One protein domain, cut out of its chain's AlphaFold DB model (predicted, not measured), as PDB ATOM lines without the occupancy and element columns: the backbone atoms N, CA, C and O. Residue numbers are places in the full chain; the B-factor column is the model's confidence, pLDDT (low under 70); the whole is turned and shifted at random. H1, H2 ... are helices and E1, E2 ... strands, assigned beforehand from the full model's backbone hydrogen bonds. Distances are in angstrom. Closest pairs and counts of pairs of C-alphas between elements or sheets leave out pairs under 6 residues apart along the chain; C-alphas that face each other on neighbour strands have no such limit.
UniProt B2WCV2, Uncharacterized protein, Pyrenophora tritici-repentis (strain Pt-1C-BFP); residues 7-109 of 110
ATOM      1  N   GLU A   7     -33.320 -19.182  -6.420       71.44
ATOM      2  CA  GLU A   7     -32.992 -17.828  -5.977       71.44
ATOM      3  C   GLU A   7     -32.711 -17.728  -4.465       71.44
ATOM      4  O   GLU A   7     -31.722 -17.123  -4.051       71.44
ATOM      5  N   GLN A   8     -33.511 -18.393  -3.624       73.56
ATOM      6  CA  GLN A   8     -33.310 -18.394  -2.169       73.56
ATOM      7  C   GLN A   8     -32.004 -19.090  -1.774       73.56
ATOM      8  O   GLN A   8     -31.358 -18.708  -0.798       73.56
ATOM      9  N   THR A   9     -31.599 -20.108  -2.533       78.69
ATOM     10  CA  THR A   9     -30.344 -20.832  -2.314       78.69
ATOM     11  C   THR A   9     -29.141 -19.977  -2.715       78.69
ATOM     12  O   THR A   9     -28.176 -19.902  -1.955       78.69
ATOM     13  N   ALA A  10     -29.220 -19.276  -3.850       79.12
ATOM     14  CA  ALA A  10     -28.171 -18.366  -4.309       79.12
ATOM     15  C   ALA A  10     -27.960 -17.185  -3.344       79.12
ATOM     16  O   ALA A  10     -26.823 -16.856  -3.009       79.12
ATOM     17  N   LEU A  11     -29.044 -16.600  -2.820       79.06
ATOM     18  CA  LEU A  11     -28.968 -15.529  -1.822       79.06
ATOM     19  C   LEU A  11     -28.304 -15.999  -0.525       79.06
ATOM     20  O   LEU A  11     -27.408 -15.327  -0.021       79.06
ATOM     21  N   LYS A  12     -28.682 -17.181  -0.019       79.81
ATOM     22  CA  LYS A  12     -28.050 -17.770   1.172       79.81
ATOM     23  C   LYS A  12     -26.554 -18.008   0.969       79.81
ATOM     24  O   LYS A  12     -25.766 -17.722   1.867       79.81
ATOM     25  N   GLN A  13     -26.150 -18.494  -0.204       82.38
ATOM     26  CA  GLN A  13     -24.735 -18.674  -0.537       82.38
ATOM     27  C   GLN A  13     -23.991 -17.337  -0.595       82.38
ATOM     28  O   GLN A  13     -22.923 -17.216   0.001       82.38
ATOM     29  N   ALA A  14     -24.574 -16.313  -1.225       79.25
ATOM     30  CA  ALA A  14     -24.008 -14.968  -1.241       79.25
ATOM     31  C   ALA A  14     -23.880 -14.376   0.175       79.25
ATOM     32  O   ALA A  14     -22.887 -13.717   0.466       79.25
ATOM     33  N   THR A  15     -24.822 -14.651   1.085       79.88
ATOM     34  CA  THR A  15     -24.711 -14.258   2.501       79.88
ATOM     35  C   THR A  15     -23.524 -14.902   3.192       79.88
ATOM     36  O   THR A  15     -22.735 -14.198   3.816       79.88
ATOM     37  N   ILE A  16     -23.365 -16.216   3.050       81.38
ATOM     38  CA  ILE A  16     -22.254 -16.946   3.669       81.38
ATOM     39  C   ILE A  16     -20.910 -16.452   3.111       81.38
ATOM     40  O   ILE A  16     -19.967 -16.208   3.868       81.38
ATOM     41  N   LEU A  17     -20.821 -16.250   1.794       82.62
ATOM     42  CA  LEU A  17     -19.619 -15.719   1.150       82.62
ATOM     43  C   LEU A  17     -19.313 -14.298   1.620       82.62
ATOM     44  O   LEU A  17     -18.190 -14.020   2.021       82.62
ATOM     45  N   ASN A  18     -20.307 -13.416   1.671       80.12
ATOM     46  CA  ASN A  18     -20.099 -12.048   2.134       80.12
ATOM     47  C   ASN A  18     -19.674 -12.005   3.605       80.12
ATOM     48  O   ASN A  18     -18.773 -11.246   3.940       80.12
ATOM     49  N   GLN A  19     -20.234 -12.845   4.474       78.62
ATOM     50  CA  GLN A  19     -19.812 -12.919   5.879       78.62
ATOM     51  C   GLN A  19     -18.371 -13.420   6.047       78.62
ATOM     52  O   GLN A  19     -17.659 -12.968   6.941       78.62
ATOM     53  N   THR A  20     -17.924 -14.337   5.188       81.31
ATOM     54  CA  THR A  20     -16.585 -14.943   5.279       81.31
ATOM     55  C   THR A  20     -15.512 -14.143   4.544       81.31
ATOM     56  O   THR A  20     -14.366 -14.097   4.988       81.31
ATOM     57  N   GLN A  21     -15.868 -13.479   3.445       85.12
ATOM     58  CA  GLN A  21     -14.929 -12.793   2.558       85.12
ATOM     59  C   GLN A  21     -14.928 -11.273   2.738       85.12
ATOM     60  O   GLN A  21     -13.904 -10.645   2.476       85.12
ATOM     61  N   SER A  22     -16.017 -10.660   3.225       83.12
ATOM     62  CA  SER A  22     -16.037  -9.214   3.461       83.12
ATOM     63  C   SER A  22     -15.225  -8.872   4.711       83.12
ATOM     64  O   SER A  22     -15.604  -9.264   5.818       83.12
ATOM     65  N   PRO A  23     -14.123  -8.108   4.593       84.19
ATOM     66  CA  PRO A  23     -13.373  -7.661   5.762       84.19
ATOM     67  C   PRO A  23     -14.229  -6.793   6.689       84.19
ATOM     68  O   PRO A  23     -14.026  -6.838   7.896       84.19
ATOM     69  N   PHE A  24     -15.212  -6.069   6.145       84.88
ATOM     70  CA  PHE A  24     -16.117  -5.225   6.921       84.88
ATOM     71  C   PHE A  24     -17.139  -6.038   7.727       84.88
ATOM     72  O   PHE A  24     -17.345  -5.765   8.906       84.88
ATOM     73  N   LEU A  25     -17.744  -7.076   7.134       84.69
ATOM     74  CA  LEU A  25     -18.744  -7.907   7.829       84.69
ATOM     75  C   LEU A  25     -18.131  -8.853   8.870       84.69
ATOM     76  O   LEU A  25     -18.846  -9.324   9.751       84.69
ATOM     77  N   ARG A  26     -16.816  -9.098   8.805       86.44
ATOM     78  CA  ARG A  26     -16.072  -9.837   9.837       86.44
ATOM     79  C   ARG A  26     -15.783  -9.017  11.093       86.44
ATOM     80  O   ARG A  26     -15.418  -9.599  12.112       86.44
ATOM     81  N   LEU A  27     -15.903  -7.689  11.032       87.81
ATOM     82  CA  LEU A  27     -15.736  -6.842  12.212       87.81
ATOM     83  C   LEU A  27     -16.885  -7.092  13.196       87.81
ATOM     84  O   LEU A  27     -18.001  -7.321  12.740       87.81
ATOM     85  N   PRO A  28     -16.672  -7.005  14.518       87.69
ATOM     86  CA  PRO A  28     -17.761  -6.945  15.489       87.69
ATOM     87  C   PRO A  28     -18.715  -5.777  15.213       87.69
ATOM     88  O   PRO A  28     -18.314  -4.752  14.652       87.69
ATOM     89  N   SER A  29     -19.972  -5.921  15.633       85.00
ATOM     90  CA  SER A  29     -21.012  -4.890  15.491       85.00
ATOM     91  C   SER A  29     -20.591  -3.538  16.061       85.00
ATOM     92  O   SER A  29     -20.893  -2.504  15.481       85.00
ATOM     93  N   GLU A  30     -19.840  -3.541  17.157       88.31
ATOM     94  CA  GLU A  30     -19.338  -2.358  17.845       88.31
ATOM     95  C   GLU A  30     -18.427  -1.526  16.938       88.31
ATOM     96  O   GLU A  30     -18.586  -0.310  16.847       88.31
ATOM     97  N   LEU A  31     -17.511  -2.178  16.211       89.38
ATOM     98  CA  LEU A  31     -16.613  -1.490  15.280       89.38
ATOM     99  C   LEU A  31     -17.355  -1.012  14.032       89.38
ATOM    100  O   LEU A  31     -17.055   0.061  13.514       89.38
ATOM    101  N   ARG A  32     -18.344  -1.778  13.554       90.19
ATOM    102  CA  ARG A  32     -19.187  -1.340  12.433       90.19
ATOM    103  C   ARG A  32     -19.987  -0.095  12.803       90.19
ATOM    104  O   ARG A  32     -19.986   0.851  12.026       90.19
ATOM    105  N   ASN A  33     -20.564  -0.056  14.004       87.19
ATOM    106  CA  ASN A  33     -21.285   1.108  14.519       87.19
ATOM    107  C   ASN A  33     -20.392   2.349  14.592       87.19
ATOM    108  O   ASN A  33     -20.787   3.392  14.086       87.19
ATOM    109  N   GLN A  34     -19.163   2.224  15.105       87.75
ATOM    110  CA  GLN A  34     -18.200   3.335  15.100       87.75
ATOM    111  C   GLN A  34     -17.909   3.840  13.680       87.75
ATOM    112  O   GLN A  34     -17.837   5.043  13.443       87.75
ATOM    113  N   ILE A  35     -17.768   2.933  12.709       87.25
ATOM    114  CA  ILE A  35     -17.575   3.316  11.305       87.25
ATOM    115  C   ILE A  35     -18.822   4.017  10.761       87.25
ATOM    116  O   ILE A  35     -18.693   5.010  10.049       87.25
ATOM    117  N   PHE A  36     -20.020   3.539  11.102       85.50
ATOM    118  CA  PHE A  36     -21.259   4.191  10.697       85.50
ATOM    119  C   PHE A  36     -21.354   5.608  11.259       85.50
ATOM    120  O   PHE A  36     -21.652   6.524  10.497       85.50
ATOM    121  N   ASP A  37     -21.016   5.812  12.532       82.25
ATOM    122  CA  ASP A  37     -20.968   7.145  13.132       82.25
ATOM    123  C   ASP A  37     -20.036   8.058  12.323       82.25
ATOM    124  O   ASP A  37     -20.429   9.143  11.918       82.25
ATOM    125  N   HIS A  38     -18.840   7.599  11.948       79.50
ATOM    126  CA  HIS A  38     -17.936   8.405  11.119       79.50
ATOM    127  C   HIS A  38     -18.465   8.715   9.708       79.50
ATOM    128  O   HIS A  38     -18.141   9.770   9.160       79.50
ATOM    129  N   VAL A  39     -19.264   7.829   9.113       78.19
ATOM    130  CA  VAL A  39     -19.862   8.040   7.782       78.19
ATOM    131  C   VAL A  39     -21.044   9.012   7.847       78.19
ATOM    132  O   VAL A  39     -21.213   9.823   6.936       78.19
ATOM    133  N   PHE A  40     -21.844   8.954   8.915       73.69
ATOM    134  CA  PHE A  40     -23.082   9.726   9.054       73.69
ATOM    135  C   PHE A  40     -22.943  11.021   9.883       73.69
ATOM    136  O   PHE A  40     -23.854  11.839   9.838       73.69
ATOM    137  N   VAL A  41     -21.819  11.257  10.578       68.06
ATOM    138  CA  VAL A  41     -21.521  12.488  11.362       68.06
ATOM    139  C   VAL A  41     -20.971  13.643  10.504       68.06
ATOM    140  O   VAL A  41     -20.644  14.717  11.013       68.06
ATOM    141  N   LEU A  42     -20.874  13.472   9.183       61.53
ATOM    142  CA  LEU A  42     -20.528  14.579   8.284       61.53
ATOM    143  C   LEU A  42     -21.514  15.756   8.461       61.53
ATOM    144  O   LEU A  42     -22.665  15.525   8.838       61.53
ATOM    145  N   PRO A  43     -21.076  17.016   8.233       61.84
ATOM    146  CA  PRO A  43     -21.901  18.206   8.451       61.84
ATOM    147  C   PRO A  43     -23.291  18.030   7.842       61.84
ATOM    148  O   PRO A  43     -23.373  17.447   6.759       61.84
ATOM    149  N   PRO A  44     -24.353  18.512   8.520       62.03
ATOM    150  CA  PRO A  44     -25.736  18.161   8.228       62.03
ATOM    151  C   PRO A  44     -26.013  18.295   6.736       62.03
ATOM    152  O   PRO A  44     -26.104  19.390   6.181       62.03
ATOM    153  N   VAL A  45     -26.077  17.145   6.076       64.62
ATOM    154  CA  VAL A  45     -26.367  17.074   4.655       64.62
ATOM    155  C   VAL A  45     -27.866  17.259   4.525       64.62
ATOM    156  O   VAL A  45     -28.623  16.408   4.992       64.62
ATOM    157  N   CYS A  46     -28.284  18.354   3.894       65.88
ATOM    158  CA  CYS A  46     -29.674  18.530   3.497       65.88
ATOM    159  C   CYS A  46     -29.978  17.656   2.278       65.88
ATOM    160  O   CYS A  46     -29.405  17.833   1.199       65.88
ATOM    161  N   ILE A  47     -30.903  16.716   2.448       70.75
ATOM    162  CA  ILE A  47     -31.500  15.959   1.353       70.75
ATOM    163  C   ILE A  47     -32.780  16.676   0.933       70.75
ATOM    164  O   ILE A  47     -33.772  16.619   1.655       70.75
ATOM    165  N   ASP A  48     -32.761  17.316  -0.237       68.44
ATOM    166  CA  ASP A  48     -33.967  17.877  -0.855       68.44
ATOM    167  C   ASP A  48     -34.809  16.760  -1.480       68.44
ATOM    168  O   ASP A  48     -34.431  16.167  -2.499       68.44
ATOM    169  N   VAL A  49     -35.958  16.469  -0.873       69.06
ATOM    170  CA  VAL A  49     -36.923  15.468  -1.338       69.06
ATOM    171  C   VAL A  49     -38.073  16.189  -2.035       69.06
ATOM    172  O   VAL A  49     -38.899  16.816  -1.380       69.06
ATOM    173  N   CYS A  50     -38.132  16.099  -3.367       65.75
ATOM    174  CA  CYS A  50     -39.233  16.664  -4.153       65.75
ATOM    175  C   CYS A  50     -39.724  15.607  -5.157       65.75
ATOM    176  O   CYS A  50     -38.946  15.111  -5.980       65.75
ATOM    177  N   PHE A  51     -41.008  15.237  -5.086       61.50
ATOM    178  CA  PHE A  51     -41.565  14.107  -5.847       61.50
ATOM    179  C   PHE A  51     -41.756  14.403  -7.349       61.50
ATOM    180  O   PHE A  51     -41.850  13.480  -8.157       61.50
ATOM    181  N   TYR A  52     -41.706  15.675  -7.763       58.03
ATOM    182  CA  TYR A  52     -41.877  16.112  -9.161       58.03
ATOM    183  C   TYR A  52     -40.593  16.099 -10.015       58.03
ATOM    184  O   TYR A  52     -40.454  16.855 -10.977       58.03
ATOM    185  N   GLY A  53     -39.654  15.202  -9.703       48.97
ATOM    186  CA  GLY A  53     -38.658  14.745 -10.679       48.97
ATOM    187  C   GLY A  53     -37.326  15.497 -10.730       48.97
ATOM    188  O   GLY A  53     -36.574  15.317 -11.686       48.97
ATOM    189  N   LYS A  54     -36.983  16.305  -9.721       50.06
ATOM    190  CA  LYS A  54     -35.614  16.826  -9.555       50.06
ATOM    191  C   LYS A  54     -35.224  16.808  -8.084       50.06
ATOM    192  O   LYS A  54     -35.291  17.834  -7.417       50.06
ATOM    193  N   THR A  55     -34.788  15.653  -7.587       50.84
ATOM    194  CA  THR A  55     -34.036  15.564  -6.331       50.84
ATOM    195  C   THR A  55     -32.763  16.392  -6.517       50.84
ATOM    196  O   THR A  55     -31.808  15.946  -7.151       50.84
ATOM    197  N   ARG A  56     -32.744  17.636  -6.027       50.34
ATOM    198  CA  ARG A  56     -31.526  18.461  -5.970       50.34
ATOM    199  C   ARG A  56     -30.752  18.117  -4.710       50.34
ATOM    200  O   ARG A  56     -30.364  18.984  -3.944       50.34
ATOM    201  N   ALA A  57     -30.572  16.832  -4.457       53.94
ATOM    202  CA  ALA A  57     -29.898  16.426  -3.252       53.94
ATOM    203  C   ALA A  57     -28.417  16.791  -3.417       53.94
ATOM    204  O   ALA A  57     -27.705  16.168  -4.206       53.94
ATOM    205  N   ALA A  58     -27.944  17.785  -2.666       53.97
ATOM    206  CA  ALA A  58     -26.520  18.016  -2.436       53.97
ATOM    207  C   ALA A  58     -25.963  16.916  -1.515       53.97
ATOM    208  O   ALA A  58     -25.257  17.193  -0.552       53.97
ATOM    209  N   ILE A  59     -26.329  15.655  -1.774       57.41
ATOM    210  CA  ILE A  59     -25.813  14.505  -1.049       57.41
ATOM    211  C   ILE A  59     -24.349  14.384  -1.460       57.41
ATOM    212  O   ILE A  59     -24.086  14.173  -2.651       57.41
ATOM    213  N   PRO A  60     -23.390  14.488  -0.520       59.22
ATOM    214  CA  PRO A  60     -22.021  14.128  -0.811       59.22
ATOM    215  C   PRO A  60     -22.040  12.726  -1.408       59.22
ATOM    216  O   PRO A  60     -22.701  11.841  -0.832       59.22
ATOM    217  N   PRO A  61     -21.364  12.510  -2.551       58.50
ATOM    218  CA  PRO A  61     -21.283  11.186  -3.128       58.50
ATOM    219  C   PRO A  61     -20.838  10.245  -2.006       58.50
ATOM    220  O   PRO A  61     -19.941  10.573  -1.234       58.50
ATOM    221  N   HIS A  62     -21.538   9.120  -1.868       68.88
ATOM    222  CA  HIS A  62     -21.285   8.051  -0.891       68.88
ATOM    223  C   HIS A  62     -21.977   8.124   0.482       68.88
ATOM    224  O   HIS A  62     -21.990   7.090   1.152       68.88
ATOM    225  N   SER A  63     -22.651   9.215   0.868       67.06
ATOM    226  CA  SER A  63     -23.283   9.324   2.210       67.06
ATOM    227  C   SER A  63     -24.346   8.250   2.492       67.06
ATOM    228  O   SER A  63     -24.571   7.867   3.632       67.06
ATOM    229  N   LEU A  64     -24.984   7.724   1.442       75.31
ATOM    230  CA  LEU A  64     -25.985   6.651   1.530       75.31
ATOM    231  C   LEU A  64     -25.497   5.329   0.920       75.31
ATOM    232  O   LEU A  64     -26.277   4.391   0.778       75.31
ATOM    233  N   SER A  65     -24.222   5.236   0.530       77.31
ATOM    234  CA  SER A  65     -23.716   4.084  -0.229       77.31
ATOM    235  C   SER A  65     -23.832   2.774   0.549       77.31
ATOM    236  O   SER A  65     -24.211   1.761  -0.032       77.31
ATOM    237  N   LEU A  66     -23.611   2.803   1.868       78.44
ATOM    238  CA  LEU A  66     -23.716   1.630   2.739       78.44
ATOM    239  C   LEU A  66     -25.106   0.981   2.700       78.44
ATOM    240  O   LEU A  66     -25.193  -0.245   2.636       78.44
ATOM    241  N   LEU A  67     -26.173   1.786   2.630       78.31
ATOM    242  CA  LEU A  67     -27.557   1.305   2.535       78.31
ATOM    243  C   LEU A  67     -27.819   0.529   1.238       78.31
ATOM    244  O   LEU A  67     -28.714  -0.308   1.197       78.31
ATOM    245  N   LEU A  68     -27.053   0.810   0.182       78.69
ATOM    246  CA  LEU A  68     -27.254   0.250  -1.154       78.69
ATOM    247  C   LEU A  68     -26.386  -0.986  -1.431       78.69
ATOM    248  O   LEU A  68     -26.556  -1.621  -2.467       78.69
ATOM    249  N   THR A  69     -25.450  -1.330  -0.540       79.81
ATOM    250  CA  THR A  69     -24.481  -2.411  -0.796       79.81
ATOM    251  C   THR A  69     -25.017  -3.810  -0.490       79.81
ATOM    252  O   THR A  69     -24.940  -4.694  -1.341       79.81
ATOM    253  N   TYR A  70     -25.517  -4.049   0.730       82.31
ATOM    254  CA  TYR A  70     -25.887  -5.390   1.186       82.31
ATOM    255  C   TYR A  70     -27.004  -5.369   2.249       82.31
ATOM    256  O   TYR A  70     -26.967  -4.504   3.128       82.31
ATOM    257  N   PRO A  71     -27.958  -6.331   2.253       82.50
ATOM    258  CA  PRO A  71     -29.116  -6.307   3.156       82.50
ATOM    259  C   PRO A  71     -28.770  -6.234   4.644       82.50
ATOM    260  O   PRO A  71     -29.447  -5.539   5.393       82.50
ATOM    261  N   GLN A  72     -27.701  -6.905   5.087       83.88
ATOM    262  CA  GLN A  72     -27.270  -6.827   6.489       83.88
ATOM    263  C   GLN A  72     -26.908  -5.388   6.879       83.88
ATOM    264  O   GLN A  72     -27.359  -4.892   7.907       83.88
ATOM    265  N   LEU A  73     -26.136  -4.706   6.032       84.12
ATOM    266  CA  LEU A  73     -25.731  -3.324   6.274       84.12
ATOM    267  C   LEU A  73     -26.916  -2.379   6.207       84.12
ATOM    268  O   LEU A  73     -27.008  -1.469   7.024       84.12
ATOM    269  N   TYR A  74     -27.855  -2.633   5.296       86.75
ATOM    270  CA  TYR A  74     -29.120  -1.916   5.274       86.75
ATOM    271  C   TYR A  74     -29.847  -2.045   6.617       86.75
ATOM    272  O   TYR A  74     -30.170  -1.033   7.220       86.75
ATOM    273  N   HIS A  75     -30.047  -3.257   7.141       85.44
ATOM    274  CA  HIS A  75     -30.744  -3.442   8.419       85.44
ATOM    275  C   HIS A  75     -30.028  -2.790   9.608       85.44
ATOM    276  O   HIS A  75     -30.696  -2.251  10.486       85.44
ATOM    277  N   GLU A  76     -28.695  -2.806   9.627       85.88
ATOM    278  CA  GLU A  76     -27.902  -2.172  10.686       85.88
ATOM    279  C   GLU A  76     -27.932  -0.636  10.607       85.88
ATOM    280  O   GLU A  76     -27.954   0.037  11.633       85.88
ATOM    281  N   THR A  77     -27.971  -0.071   9.396       86.31
ATOM    282  CA  THR A  77     -27.823   1.379   9.182       86.31
ATOM    283  C   THR A  77     -29.116   2.099   8.822       86.31
ATOM    284  O   THR A  77     -29.135   3.324   8.841       86.31
ATOM    285  N   ALA A  78     -30.222   1.397   8.555       87.69
ATOM    286  CA  ALA A  78     -31.461   1.974   8.020       87.69
ATOM    287  C   ALA A  78     -32.087   3.082   8.877       87.69
ATOM    288  O   ALA A  78     -32.913   3.827   8.360       87.69
ATOM    289  N   VAL A  79     -31.737   3.187  10.160       88.12
ATOM    290  CA  VAL A  79     -32.231   4.231  11.073       88.12
ATOM    291  C   VAL A  79     -31.269   5.425  11.156       88.12
ATOM    292  O   VAL A  79     -31.700   6.546  11.409       88.12
ATOM    293  N   LEU A  80     -29.974   5.217  10.909       84.88
ATOM    294  CA  LEU A  80     -28.932   6.231  11.103       84.88
ATOM    295  C   LEU A  80     -29.099   7.490  10.234       84.88
ATOM    296  O   LEU A  80     -28.906   8.581  10.776       84.88
ATOM    297  N   PRO A  81     -29.519   7.395   8.953       83.50
ATOM    298  CA  PRO A  81     -29.809   8.568   8.138       83.50
ATOM    299  C   PRO A  81     -30.839   9.500   8.773       83.50
ATOM    300  O   PRO A  81     -30.685  10.708   8.697       83.50
ATOM    301  N   TYR A  82     -31.862   8.951   9.428       84.06
ATOM    302  CA  TYR A  82     -32.953   9.735  10.013       84.06
ATOM    303  C   TYR A  82     -32.517  10.480  11.276       84.06
ATOM    304  O   TYR A  82     -32.998  11.573  11.525       84.06
ATOM    305  N   LYS A  83     -31.540   9.933  12.010       83.31
ATOM    306  CA  LYS A  83     -30.959  10.583  13.194       83.31
ATOM    307  C   LYS A  83     -29.942  11.673  12.868       83.31
ATOM    308  O   LYS A  83     -29.757  12.584  13.666       83.31
ATOM    309  N   SER A  84     -29.213  11.512  11.764       79.31
ATOM    310  CA  SER A  84     -27.972  12.268  11.523       79.31
ATOM    311  C   SER A  84     -28.061  13.217  10.328       79.31
ATOM    312  O   SER A  84     -27.285  14.164  10.246       79.31
ATOM    313  N   LEU A  85     -28.989  12.979   9.393       79.56
ATOM    314  CA  LEU A  85     -29.160  13.799   8.194       79.56
ATOM    315  C   LEU A  85     -30.348  14.742   8.344       79.56
ATOM    316  O   LEU A  85     -31.341  14.424   8.995       79.56
ATOM    317  N   MET A  86     -30.258  15.896   7.685       78.69
ATOM    318  CA  MET A  86     -31.370  16.833   7.598       78.69
ATOM    319  C   MET A  86     -32.142  16.580   6.305       78.69
ATOM    320  O   MET A  86     -31.561  16.447   5.228       78.69
ATOM    321  N   PHE A  87     -33.466  16.532   6.395       80.12
ATOM    322  CA  PHE A  87     -34.338  16.396   5.231       80.12
ATOM    323  C   PHE A  87     -35.057  17.718   4.999       80.12
ATOM    324  O   PHE A  87     -35.621  18.303   5.921       80.12
ATOM    325  N   SER A  88     -35.008  18.189   3.761       79.25
ATOM    326  CA  SER A  88     -35.682  19.393   3.297       79.25
ATOM    327  C   SER A  88     -36.747  18.970   2.295       79.25
ATOM    328  O   SER A  88     -36.495  18.154   1.406       79.25
ATOM    329  N   PHE A  89     -37.960  19.482   2.472       81.94
ATOM    330  CA  PHE A  89     -39.113  19.137   1.649       81.94
ATOM    331  C   PHE A  89     -39.592  20.398   0.943       81.94
ATOM    332  O   PHE A  89     -39.772  21.430   1.591       81.94
ATOM    333  N   CYS A  90     -39.775  20.309  -0.378       79.56
ATOM    334  CA  CYS A  90     -40.287  21.424  -1.171       79.56
ATOM    335  C   CYS A  90     -41.710  21.790  -0.717       79.56
ATOM    336  O   CYS A  90     -42.028  22.967  -0.565       79.56
ATOM    337  N   GLU A  91     -42.550  20.778  -0.493       81.31
ATOM    338  CA  GLU A  91     -43.972  20.949  -0.210       81.31
ATOM    339  C   GLU A  91     -44.453  20.045   0.944       81.31
ATOM    340  O   GLU A  91     -43.906  18.958   1.160       81.31
ATOM    341  N   PRO A  92     -45.525  20.415   1.676       82.56
ATOM    342  CA  PRO A  92     -46.037  19.612   2.794       82.56
ATOM    343  C   PRO A  92     -46.436  18.176   2.421       82.56
ATOM    344  O   PRO A  92     -46.284  17.264   3.234       82.56
ATOM    345  N   PHE A  93     -46.929  17.952   1.197       83.31
ATOM    346  CA  PHE A  93     -47.292  16.608   0.739       83.31
ATOM    347  C   PHE A  93     -46.065  15.738   0.407       83.31
ATOM    348  O   PHE A  93     -46.168  14.512   0.442       83.31
ATOM    349  N   ASP A  94     -44.899  16.340   0.126       81.75
ATOM    350  CA  ASP A  94     -43.650  15.587  -0.034       81.75
ATOM    351  C   ASP A  94     -43.253  14.966   1.315       81.75
ATOM    352  O   ASP A  94     -42.812  13.819   1.371       81.75
ATOM    353  N   PHE A  95     -43.470  15.688   2.422       84.56
ATOM    354  CA  PHE A  95     -43.220  15.164   3.764       84.56
ATOM    355  C   PHE A  95     -44.189  14.034   4.134       84.56
ATOM    356  O   PHE A  95     -43.753  12.987   4.612       84.56
ATOM    357  N   SER A  96     -45.493  14.188   3.869       85.31
ATOM    358  CA  SER A  96     -46.461  13.121   4.164       85.31
ATOM    359  C   SER A  96     -46.190  11.860   3.339       85.31
ATOM    360  O   SER A  96     -46.109  10.770   3.904       85.31
ATOM    361  N   GLY A  97     -45.946  12.003   2.031       84.50
ATOM    362  CA  GLY A  97     -45.596  10.875   1.163       84.50
ATOM    363  C   GLY A  97     -44.258  10.226   1.528       84.50
ATOM    364  O   GLY A  97     -44.082   9.019   1.355       84.50
ATOM    365  N   PHE A  98     -43.315  11.003   2.070       84.50
ATOM    366  CA  PHE A  98     -42.069  10.481   2.626       84.50
ATOM    367  C   PHE A  98     -42.312   9.628   3.874       84.50
ATOM    368  O   PHE A  98     -41.759   8.532   3.950       84.50
ATOM    369  N   LEU A  99     -43.145  10.075   4.821       86.38
ATOM    370  CA  LEU A  99     -43.454   9.314   6.040       86.38
ATOM    371  C   LEU A  99     -44.190   8.000   5.747       86.38
ATOM    372  O   LEU A  99     -43.870   6.977   6.350       86.38
ATOM    373  N   GLU A 100     -45.126   7.995   4.796       87.31
ATOM    374  CA  GLU A 100     -45.908   6.803   4.423       87.31
ATOM    375  C   GLU A 100     -45.043   5.632   3.922       87.31
ATOM    376  O   GLU A 100     -45.410   4.467   4.066       87.31
ATOM    377  N   GLN A 101     -43.865   5.920   3.362       85.50
ATOM    378  CA  GLN A 101     -42.947   4.919   2.808       85.50
ATOM    379  C   GLN A 101     -41.903   4.420   3.816       85.50
ATOM    380  O   GLN A 101     -40.918   3.776   3.426       85.50
ATOM    381  N   ARG A 102     -42.043   4.762   5.102       86.88
ATOM    382  CA  ARG A 102     -41.049   4.462   6.137       86.88
ATOM    383  C   ARG A 102     -41.600   3.553   7.213       86.88
ATOM    384  O   ARG A 102     -42.785   3.516   7.518       86.88
ATOM    385  N   THR A 103     -40.690   2.780   7.790       89.94
ATOM    386  CA  THR A 103     -41.008   1.914   8.925       89.94
ATOM    387  C   THR A 103     -41.175   2.743  10.196       89.94
ATOM    388  O   THR A 103     -40.580   3.812  10.331       89.94
ATOM    389  N   GLN A 104     -41.902   2.214  11.184       90.19
ATOM    390  CA  GLN A 104     -42.102   2.900  12.465       90.19
ATOM    391  C   GLN A 104     -40.780   3.280  13.154       90.19
ATOM    392  O   GLN A 104     -40.677   4.348  13.749       90.19
ATOM    393  N   ALA A 105     -39.757   2.426  13.051       88.25
ATOM    394  CA  ALA A 105     -38.438   2.688  13.626       88.25
ATOM    395  C   ALA A 105     -37.704   3.849  12.935       88.25
ATOM    396  O   ALA A 105     -36.957   4.570  13.587       88.25
ATOM    397  N   GLN A 106     -37.918   4.034  11.629       89.06
ATOM    398  CA  GLN A 106     -37.370   5.166  10.880       89.06
ATOM    399  C   GLN A 106     -38.117   6.454  11.219       89.06
ATOM    400  O   GLN A 106     -37.475   7.469  11.450       89.06
ATOM    401  N   ILE A 107     -39.449   6.398  11.317       88.69
ATOM    402  CA  ILE A 107     -40.280   7.557  11.677       88.69
ATOM    403  C   ILE A 107     -39.957   8.049  13.092       88.69
ATOM    404  O   ILE A 107     -39.818   9.244  13.302       88.69
ATOM    405  N   ALA A 108     -39.780   7.141  14.056       90.25
ATOM    406  CA  ALA A 108     -39.435   7.493  15.436       90.25
ATOM    407  C   ALA A 108     -38.035   8.117  15.599       90.25
ATOM    408  O   ALA A 108     -37.689   8.555  16.694       90.25
ATOM    409  N   ALA A 109     -37.215   8.091  14.547       86.31
ATOM    410  CA  ALA A 109     -35.873   8.652  14.537       86.31
ATOM    411  C   ALA A 109     -35.780  10.021  13.838       86.31
ATOM    412  O   ALA A 109     -34.681  10.571  13.841       86.31
TER     413      ALA A 109
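AT A GLANCE: This is residues 7 to 109 of the 110 residues of an uncharacterized protein of Pyrenophora tritici-repentis (strain Pt-1C-BFP) (UniProt B2WCV2). This is a loose, open arrangement of short helices, with H1 standing off as an arm at one end of the longest axis and a two-strand ribbon, E1 and E2, with H6 beside it at the other end. H2, H3, H4 and H5 lie between these ends, and H7 folds back from H6 toward H5. The printed part has 103 residues with seven named helices and two named strands, in the order H1, H2, E1, H3, H4, H5, E2, H6, H7; the sheet E1, E2 is parallel and the class is mostly helix. The whole is loose, with a radius of gyration of the C-alphas of 15.9 A and spans of 45 by 33 by 25 A.

HOW THE PARTS SIT: H1, residues 7 to 21, is apart from each of the other named elements, and its residues 7 to 14 stand free. H2, residues 29 to 40, touches H5, residues 80 to 84, with its residues 36 to 40 alone; the closest C-alphas are those of Phe 40 and Ser 84, 6.0 A apart. H2 is close to but not clearly touching H4, residues 71 to 77, at a steep tilt of 69.6 degrees, only just short of about perpendicular; the closest C-alphas, of Phe 36 and Thr 77, are 7.3 A apart. E1, residues 46 to 49, and E2, residues 86 to 89, are parallel neighbours at 32 degrees, with N 47 and O 86, and N 88 and O 47, each 2.9 A apart and within hydrogen-bond range. H3, residues 65 to 69, touches H4, closest at the C-alphas of Leu 67 and Tyr 74, 4.5 A apart. E1, then H3, H4 and H5, then E2 form a strand-helix-strand unit, two parallel neighbour strands with helices between them along the chain. The closest C-alphas of E2 and H6, residues 92 to 100, are those of Phe 89 and Phe 95, 6.1 A apart. H7, residues 104 to 107, is close to but not clearly touching H5, closest at the C-alphas of Tyr 82 and Gln 106, 6.4 A apart. In H1 to H6 every O i to N i+4 pair is within hydrogen-bond range; H7 is too short for such a pair.

IN THESE COORDINATES: H1 begins at C-alpha 7, (-32.992, -17.828, -5.977), and is 20.6 A long. H2 is 16.1 A long, H6 12.9 A and E2 10.0 A. H7 ends at C-alpha 107, (-40.280, 7.557, 11.677).

THE WHOLE: The C-alphas of Thr 20 and Glu 91 are the two farthest apart, at 45.5 A. The printed part has no cut. The link from E1 to H3, 15 residues, is long. Mean pLDDT of the printed part is 78.2, and residues 41 to 46 and 48 to 63 are under 70.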